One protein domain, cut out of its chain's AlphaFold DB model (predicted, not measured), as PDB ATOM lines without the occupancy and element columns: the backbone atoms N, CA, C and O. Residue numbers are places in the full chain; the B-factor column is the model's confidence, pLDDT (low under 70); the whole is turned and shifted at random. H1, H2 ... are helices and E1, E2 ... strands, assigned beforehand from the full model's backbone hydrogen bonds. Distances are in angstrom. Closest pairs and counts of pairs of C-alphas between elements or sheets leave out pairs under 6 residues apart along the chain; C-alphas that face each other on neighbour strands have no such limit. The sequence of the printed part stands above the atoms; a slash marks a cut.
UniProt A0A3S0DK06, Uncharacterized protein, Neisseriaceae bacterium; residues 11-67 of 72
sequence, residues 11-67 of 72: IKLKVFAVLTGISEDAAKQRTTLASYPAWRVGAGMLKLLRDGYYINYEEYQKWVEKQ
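Overview. This is residues 11 to 67 of the 72 residues of an uncharacterized protein of Neisseriaceae bacterium (UniProt A0A3S0DK06). A two-stranded hairpin, E1 and E2, makes one side of a small mixed fold; H1 packs beside E2 with its first residues, H2 turns off H1 nearly at a right angle, and H3 runs on from the end of E2, away from the hairpin's turn. A long stretch without a named element, residues 33 to 45, leads from H2 back to E1, and residues 11 to 12 pair with E2 ahead of H1. The printed part has 57 residues, with three named helices and two named strands in the order H1, H2, E1, E2, H3; the sheet, E1 - E2, is antiparallel, and the class is mixed, helices and strands. The whole is compact, with a radius of gyration of the C-alphas of 10.3 A, and rounded, spanning 29 by 21 by 18 A.

Arrangement. Begin at the hairpin of E1, residues 46 to 49, and E2, residues 52 to 56. Their directions stand at 146 degrees, antiparallel; look for N 47 and O 54, 2.9 A apart, and N 54 and O 47, also 2.9 A, both within hydrogen-bond range. Residues 11 to 12 pair antiparallel with residues 54 to 55 of E2. Next comes H1, residues 13 to 20, whose closest C-alphas to E2 are those of Leu 13 and Tyr 54, 5.9 A. H1 touches H2, residues 24 to 32, about perpendicular at 77 degrees, with the C-alphas of Leu 13 and Glu 24 closest at 5.6 A. H2 and E2 are apart, but only just, at 8.3 A. H3, residues 57 to 65, is close to H1 but not clearly touching: the closest C-alphas, of Phe 16 and Tyr 57, are 7.5 A apart, at a steep tilt of 43 degrees, the same way. H2 and H3 are apart, as are E1 and H3. In H1 and H3 every O i to N i+4 pair is within hydrogen-bond range; in H2, 4 of 5 are.

Along the chain. Find C-alpha 46 at (-43.541, 24.283, 36.935), where E1 begins; it runs 10.0 A to C-alpha 49. E2 runs 13.5 A from C-alpha 52 to C-alpha 56. Find C-alpha 13 at (-42.891, 33.640, 33.746), where H1 begins, 10.2 A long to C-alpha 20. H2 runs 13.4 A from C-alpha 24 to C-alpha 32. H3 runs 12.4 A from C-alpha 57 to C-alpha 65 at (-28.483, 25.068, 44.759).

Size, cuts and confidence. The two C-alphas farthest apart, of Arg 50 and Gln 67, are 30.4 A apart. The printed part has no cut. The link from H2 to E1 is long, with 13 residues; those from H1 to H2, E1 to E2 and E2 to H3 are tight. The mean pLDDT of the printed part is 89.8, and no printed residue is under 70.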
ATOM      1  N   ILE A  11     -44.946  32.150  40.809       91.50
ATOM      2  CA  ILE A  11     -44.886  33.400  40.044       91.50
ATOM      3  C   ILE A  11     -45.040  33.153  38.541       91.50
ATOM      4  O   ILE A  11     -44.664  32.102  38.024       91.50
ATOM      5  N   LYS A  12     -45.586  34.138  37.818       91.50
ATOM      6  CA  LYS A  12     -45.681  34.105  36.347       91.50
ATOM      7  C   LYS A  12     -44.293  34.152  35.710       91.50
ATOM      8  O   LYS A  12     -43.404  34.812  36.250       91.50
ATOM      9  N   LEU A  13     -44.147  33.574  34.514       90.50
ATOM     10  CA  LEU A  13     -42.891  33.640  33.746       90.50
ATOM     11  C   LEU A  13     -42.346  35.062  33.588       90.50
ATOM     12  O   LEU A  13     -41.154  35.271  33.774       90.50
ATOM     13  N   LYS A  14     -43.210  36.050  33.339       90.94
ATOM     14  CA  LYS A  14     -42.801  37.457  33.249       90.94
ATOM     15  C   LYS A  14     -42.087  37.956  34.509       90.94
ATOM     16  O   LYS A  14     -41.071  38.633  34.420       90.94
ATOM     17  N   VAL A  15     -42.611  37.621  35.689       91.19
ATOM     18  CA  VAL A  15     -42.000  38.008  36.973       91.19
ATOM     19  C   VAL A  15     -40.716  37.215  37.201       91.19
ATOM     20  O   VAL A  15     -39.697  37.788  37.574       91.19
ATOM     21  N   PHE A  16     -40.739  35.914  36.909       91.88
ATOM     22  CA  PHE A  16     -39.561  35.053  36.984       91.88
ATOM     23  C   PHE A  16     -38.403  35.575  36.121       91.88
ATOM     24  O   PHE A  16     -37.258  35.586  36.573       91.88
ATOM     25  N   ALA A  17     -38.699  36.062  34.916       91.44
ATOM     26  CA  ALA A  17     -37.705  36.620  34.011       91.44
ATOM     27  C   ALA A  17     -37.050  37.886  34.571       91.44
ATOM     28  O   ALA A  17     -35.834  38.030  34.499       91.44
ATOM     29  N   VAL A  18     -37.837  38.765  35.200       90.38
ATOM     30  CA  VAL A  18     -37.315  39.962  35.876       90.38
ATOM     31  C   VAL A  18     -36.420  39.592  37.064       90.38
ATOM     32  O   VAL A  18     -35.398  40.236  37.272       90.38
ATOM     33  N   LEU A  19     -36.773  38.551  37.825       88.62
ATOM     34  CA  LEU A  19     -36.026  38.149  39.025       88.62
ATOM     35  C   LEU A  19     -34.735  37.377  38.728       88.62
ATOM     36  O   LEU A  19     -33.786  37.461  39.500       88.62
ATOM     37  N   THR A  20     -34.706  36.586  37.654       88.38
ATOM     38  CA  THR A  20     -33.600  35.647  37.373       88.38
ATOM     39  C   THR A  20     -32.762  36.023  36.156       88.38
ATOM     40  O   THR A  20     -31.711  35.425  35.935       88.38
ATOM     41  N   GLY A  21     -33.235  36.955  35.325       89.62
ATOM     42  CA  GLY A  21     -32.632  37.269  34.027       89.62
ATOM     43  C   GLY A  21     -32.851  36.197  32.951       89.62
ATOM     44  O   GLY A  21     -32.427  36.379  31.811       89.62
ATOM     45  N   ILE A  22     -33.526  35.084  33.263       91.19
ATOM     46  CA  ILE A  22     -33.864  34.041  32.288       91.19
ATOM     47  C   ILE A  22     -35.091  34.494  31.496       91.19
ATOM     48  O   ILE A  22     -36.162  34.673  32.067       91.19
ATOM     49  N   SER A  23     -34.966  34.638  30.175       93.00
ATOM     50  CA  SER A  23     -36.095  35.049  29.331       93.00
ATOM     51  C   SER A  23     -37.262  34.055  29.390       93.00
ATOM     52  O   SER A  23     -37.080  32.854  29.611       93.00
ATOM     53  N   GLU A  24     -38.480  34.548  29.145       92.38
ATOM     54  CA  GLU A  24     -39.675  33.697  29.121       92.38
ATOM     55  C   GLU A  24     -39.554  32.570  28.083       92.38
ATOM     56  O   GLU A  24     -39.966  31.442  28.351       92.38
ATOM     57  N   ASP A  25     -38.940  32.842  26.929       92.44
ATOM     58  CA  ASP A  25     -38.702  31.834  25.892       92.44
ATOM     59  C   ASP A  25     -37.680  30.784  26.326       92.44
ATOM     60  O   ASP A  25     -37.911  29.592  26.122       92.44
ATOM     61  N   ALA A  26     -36.596  31.184  26.998       91.50
ATOM     62  CA  ALA A  26     -35.631  30.233  27.546       91.50
ATOM     63  C   ALA A  26     -36.279  29.338  28.615       91.50
ATOM     64  O   ALA A  26     -36.062  28.124  28.628       91.50
ATOM     65  N   ALA A  27     -37.117  29.911  29.482       91.06
ATOM     66  CA  ALA A  27     -37.882  29.152  30.466       91.06
ATOM     67  C   ALA A  27     -38.843  28.152  29.797       91.06
ATOM     68  O   ALA A  27     -38.888  26.990  30.199       91.06
ATOM     69  N   LYS A  28     -39.556  28.566  28.739       90.50
ATOM     70  CA  LYS A  28     -40.444  27.689  27.953       90.50
ATOM     71  C   LYS A  28     -39.681  26.562  27.266       90.50
ATOM     72  O   LYS A  28     -40.107  25.414  27.357       90.50
ATOM     73  N   GLN A  29     -38.543  26.851  26.639       91.75
ATOM     74  CA  GLN A  29     -37.709  25.828  26.002       91.75
ATOM     75  C   GLN A  29     -37.239  24.773  27.010       91.75
ATOM     76  O   GLN A  29     -37.296  23.578  26.729       91.75
ATOM     77  N   ARG A  30     -36.849  25.178  28.227       91.38
ATOM     78  CA  ARG A  30     -36.449  24.228  29.281       91.38
ATOM     79  C   ARG A  30     -37.561  23.249  29.660       91.38
ATOM     80  O   ARG A  30     -37.247  22.135  30.058       91.38
ATOM     81  N   THR A  31     -38.835  23.605  29.479       88.81
ATOM     82  CA  THR A  31     -39.957  22.691  29.770       88.81
ATOM     83  C   THR A  31     -40.026  21.486  28.832       88.81
ATOM     84  O   THR A  31     -40.543  20.439  29.224       88.81
ATOM     85  N   THR A  32     -39.494  21.612  27.611       87.81
ATOM     86  CA  THR A  32     -39.522  20.558  26.586       87.81
ATOM     87  C   THR A  32     -38.206  19.792  26.485       87.81
ATOM     88  O   THR A  32     -38.156  18.727  25.873       87.81
ATOM     89  N   LEU A  33     -37.126  20.309  27.071       88.19
ATOM     90  CA  LEU A  33     -35.807  19.692  27.002       88.19
ATOM     91  C   LEU A  33     -35.677  18.531  27.996       88.19
ATOM     92  O   LEU A  33     -35.896  18.676  29.198       88.19
ATOM     93  N   ALA A  34     -35.245  17.368  27.502       86.56
ATOM     94  CA  ALA A  34     -35.048  16.177  28.329       86.56
ATOM     95  C   ALA A  34     -33.972  16.359  29.415       86.56
ATOM     96  O   ALA A  34     -34.071  15.742  30.471       86.56
ATOM     97  N   SER A  35     -32.996  17.244  29.182       87.50
ATOM     98  CA  SER A  35     -31.942  17.600  30.139       87.50
ATOM     99  C   SER A  35     -32.446  18.381  31.357       87.50
ATOM    100  O   SER A  35     -31.714  18.518  32.332       87.50
ATOM    101  N   TYR A  36     -33.687  18.882  31.328       88.81
ATOM    102  CA  TYR A  36     -34.287  19.676  32.401       88.81
ATOM    103  C   TYR A  36     -35.555  19.006  32.962       88.81
ATOM    104  O   TYR A  36     -36.647  19.570  32.889       88.81
ATOM    105  N   PRO A  37     -35.458  17.808  33.572       89.31
ATOM    106  CA  PRO A  37     -36.633  17.070  34.041       89.31
ATOM    107  C   PRO A  37     -37.449  17.835  35.096       89.31
ATOM    108  O   PRO A  37     -38.674  17.739  35.097       89.31
ATOM    109  N   ALA A  38     -36.799  18.648  35.936       89.81
ATOM    110  CA  ALA A  38     -37.464  19.488  36.937       89.81
ATOM    111  C   ALA A  38     -38.344  20.595  36.322       89.81
ATOM    112  O   ALA A  38     -39.273  21.068  36.967       89.81
ATOM    113  N   TRP A  39     -38.079  21.000  35.075       92.06
ATOM    114  CA  TRP A  39     -38.823  22.053  34.374       92.06
ATOM    115  C   TRP A  39     -40.087  21.538  33.669       92.06
ATOM    116  O   TRP A  39     -40.823  22.325  33.073       92.06
ATOM    117  N   ARG A  40     -40.370  20.231  33.724       90.50
ATOM    118  CA  ARG A  40     -41.582  19.655  33.126       90.50
ATOM    119  C   ARG A  40     -42.833  20.083  33.894       90.50
ATOM    120  O   ARG A  40     -42.824  20.199  35.121       90.50
ATOM    121  N   VAL A  41     -43.937  20.272  33.171       88.50
ATOM    122  CA  VAL A  41     -45.241  20.585  33.775       88.50
ATOM    123  C   VAL A  41     -45.625  19.465  34.745       88.50
ATOM    124  O   VAL A  41     -45.693  18.303  34.354       88.50
ATOM    125  N   GLY A  42     -45.864  19.817  36.009       81.94
ATOM    126  CA  GLY A  42     -46.226  18.856  37.057       81.94
ATOM    127  C   GLY A  42     -45.045  18.265  37.834       81.94
ATOM    128  O   GLY A  42     -45.279  17.590  38.830       81.94
ATOM    129  N   ALA A  43     -43.793  18.579  37.481       85.38
ATOM    130  CA  ALA A  43     -42.597  18.112  38.199       85.38
ATOM    131  C   ALA A  43     -42.312  18.864  39.522       85.38
ATOM    132  O   ALA A  43     -41.209  18.800  40.054       85.38
ATOM    133  N   GLY A  44     -43.284  19.613  40.049       85.19
ATOM    134  CA  GLY A  44     -43.169  20.362  41.307       85.19
ATOM    135  C   GLY A  44     -42.686  21.808  41.158       85.19
ATOM    136  O   GLY A  44     -43.186  22.671  41.875       85.19
ATOM    137  N   MET A  45     -41.815  22.109  40.186       91.25
ATOM    138  CA  MET A  45     -41.292  23.469  39.960       91.25
ATOM    139  C   MET A  45     -42.097  24.281  38.935       91.25
ATOM    140  O   MET A  45     -42.090  25.508  38.983       91.25
ATOM    141  N   LEU A  46     -42.809  23.622  38.017       91.81
ATOM    142  CA  LEU A  46     -43.541  24.283  36.935       91.81
ATOM    143  C   LEU A  46     -44.989  23.801  36.840       91.81
ATOM    144  O   LEU A  46     -45.280  22.602  36.909       91.81
ATOM    145  N   LYS A  47     -45.905  24.754  36.650       90.62
ATOM    146  CA  LYS A  47     -47.338  24.514  36.454       90.62
ATOM    147  C   LYS A  47     -47.858  25.318  35.272       90.62
ATOM    148  O   LYS A  47     -47.449  26.453  35.044       90.62
ATOM    149  N   LEU A  48     -48.793  24.717  34.549       90.81
ATOM    150  CA  LEU A  48     -49.572  25.378  33.514       90.81
ATOM    151  C   LEU A  48     -50.973  25.633  34.072       90.81
ATOM    152  O   LEU A  48     -51.678  24.689  34.425       90.81
ATOM    153  N   LEU A  49     -51.349  26.905  34.188       88.31
ATOM    154  CA  LEU A  49     -52.703  27.337  34.530       88.31
ATOM    155  C   LEU A  49     -53.373  27.930  33.286       88.31
ATOM    156  O   LEU A  49     -52.743  28.107  32.244       88.31
ATOM    157  N   ARG A  50     -54.666  28.255  33.396       88.44
ATOM    158  CA  ARG A  50     -55.465  28.779  32.277       88.44
ATOM    159  C   ARG A  50     -54.845  30.019  31.621       88.44
ATOM    160  O   ARG A  50     -55.005  30.203  30.421       88.44
ATOM    161  N   ASP A  51     -54.164  30.861  32.393       87.62
ATOM    162  CA  ASP A  51     -53.573  32.118  31.930       87.62
ATOM    163  C   ASP A  51     -52.057  32.038  31.674       87.62
ATOM    164  O   ASP A  51     -51.413  33.067  31.460       87.62
ATOM    165  N   GLY A  52     -51.487  30.830  31.662       88.88
ATOM    166  CA  GLY A  52     -50.114  30.580  31.237       88.88
ATOM    167  C   GLY A  52     -49.272  29.813  32.250       88.88
ATOM    168  O   GLY A  52     -49.772  29.111  33.130       88.88
ATOM    169  N   TYR A  53     -47.957  29.920  32.079       90.62
ATOM    170  CA  TYR A  53     -46.973  29.189  32.868       90.62
ATOM    171  C   TYR A  53     -46.599  29.927  34.153       90.62
ATOM    172  O   TYR A  53     -46.352  31.140  34.160       90.62
ATOM    173  N   TYR A  54     -46.488  29.141  35.217       92.31
ATOM    174  CA  TYR A  54     -46.064  29.570  36.537       92.31
ATOM    175  C   TYR A  54     -44.888  28.722  36.998       92.31
ATOM    176  O   TYR A  54     -44.875  27.501  36.809       92.31
ATOM    177  N   ILE A  55     -43.926  29.376  37.639       92.12
ATOM    178  CA  ILE A  55     -42.764  28.744  38.253       92.12
ATOM    179  C   ILE A  55     -42.861  28.922  39.759       92.12
ATOM    180  O   ILE A  55     -43.147  30.019  40.240       92.12
ATOM    181  N   ASN A  56     -42.613  27.846  40.496       93.12
ATOM    182  CA  ASN A  56     -42.361  27.935  41.920       93.12
ATOM    183  C   ASN A  56     -40.921  28.411  42.132       93.12
ATOM    184  O   ASN A  56     -39.969  27.682  41.859       93.12
ATOM    185  N   TYR A  57     -40.776  29.651  42.581       90.19
ATOM    186  CA  TYR A  57     -39.501  30.311  42.790       90.19
ATOM    187  C   TYR A  57     -38.666  29.646  43.889       90.19
ATOM    188  O   TYR A  57     -37.459  29.510  43.723       90.19
ATOM    189  N   GLU A  58     -39.289  29.162  44.962       89.62
ATOM    190  CA  GLU A  58     -38.575  28.471  46.045       89.62
ATOM    191  C   GLU A  58     -38.013  27.128  45.567       89.62
ATOM    192  O   GLU A  58     -36.851  26.806  45.809       89.62
ATOM    193  N   GLU A  59     -38.813  26.350  44.833       90.94
ATOM    194  CA  GLU A  59     -38.345  25.092  44.236       90.94
ATOM    195  C   GLU A  59     -37.271  25.340  43.176       90.94
ATOM    196  O   GLU A  59     -36.327  24.560  43.061       90.94
ATOM    197  N   TYR A  60     -37.369  26.451  42.443       91.69
ATOM    198  CA  TYR A  60     -36.313  26.888  41.543       91.69
ATOM    199  C   TYR A  60     -35.013  27.201  42.291       91.69
ATOM    200  O   TYR A  60     -33.967  26.707  41.880       91.69
ATOM    201  N   GLN A  61     -35.056  27.946  43.397       89.56
ATOM    202  CA  GLN A  61     -33.863  28.223  44.206       89.56
ATOM    203  C   GLN A  61     -33.221  26.928  44.719       89.56
ATOM    204  O   GLN A  61     -32.034  26.704  44.485       89.56
ATOM    205  N   LYS A  62     -34.018  26.008  45.278       90.25
ATOM    206  CA  LYS A  62     -33.538  24.676  45.696       90.25
ATOM    207  C   LYS A  62     -32.953  23.872  44.533       90.25
ATOM    208  O   LYS A  62     -32.027  23.086  44.723       90.25
ATOM    209  N   TRP A  63     -33.520  23.997  43.333       90.62
ATOM    210  CA  TRP A  63     -33.005  23.333  42.137       90.62
ATOM    211  C   TRP A  63     -31.661  23.921  41.696       90.62
ATOM    212  O   TRP A  63     -30.767  23.147  41.348       90.62
ATOM    213  N   VAL A  64     -31.509  25.251  41.746       89.69
ATOM    214  CA  VAL A  64     -30.255  25.964  41.447       89.69
ATOM    215  C   VAL A  64     -29.154  25.551  42.419       89.69
ATOM    216  O   VAL A  64     -28.069  25.204  41.966       89.69
ATOM    217  N   GLU A  65     -29.438  25.502  43.722       89.06
ATOM    218  CA  GLU A  65     -28.483  25.068  44.759       89.06
ATOM    219  C   GLU A  65     -27.967  23.636  44.548       89.06
ATOM    220  O   GLU A  65     -26.864  23.296  44.966       89.06
ATOM    221  N   LYS A  66     -28.766  22.785  43.896       87.56
ATOM    222  CA  LYS A  66     -28.411  21.396  43.574       87.56
ATOM    223  C   LYS A  66     -27.706  21.245  42.231       87.56
ATOM    224  O   LYS A  66     -27.252  20.142  41.923       87.56
ATOM    225  N   GLN A  67     -27.664  22.289  41.403       83.25
ATOM    226  CA  GLN A  67     -26.886  22.225  40.173       83.25
ATOM    227  C   GLN A  67     -25.401  22.221  40.537       83.25
ATOM    228  O   GLN A  67     -25.000  22.955  41.441       83.25
TER     229      GLN A  67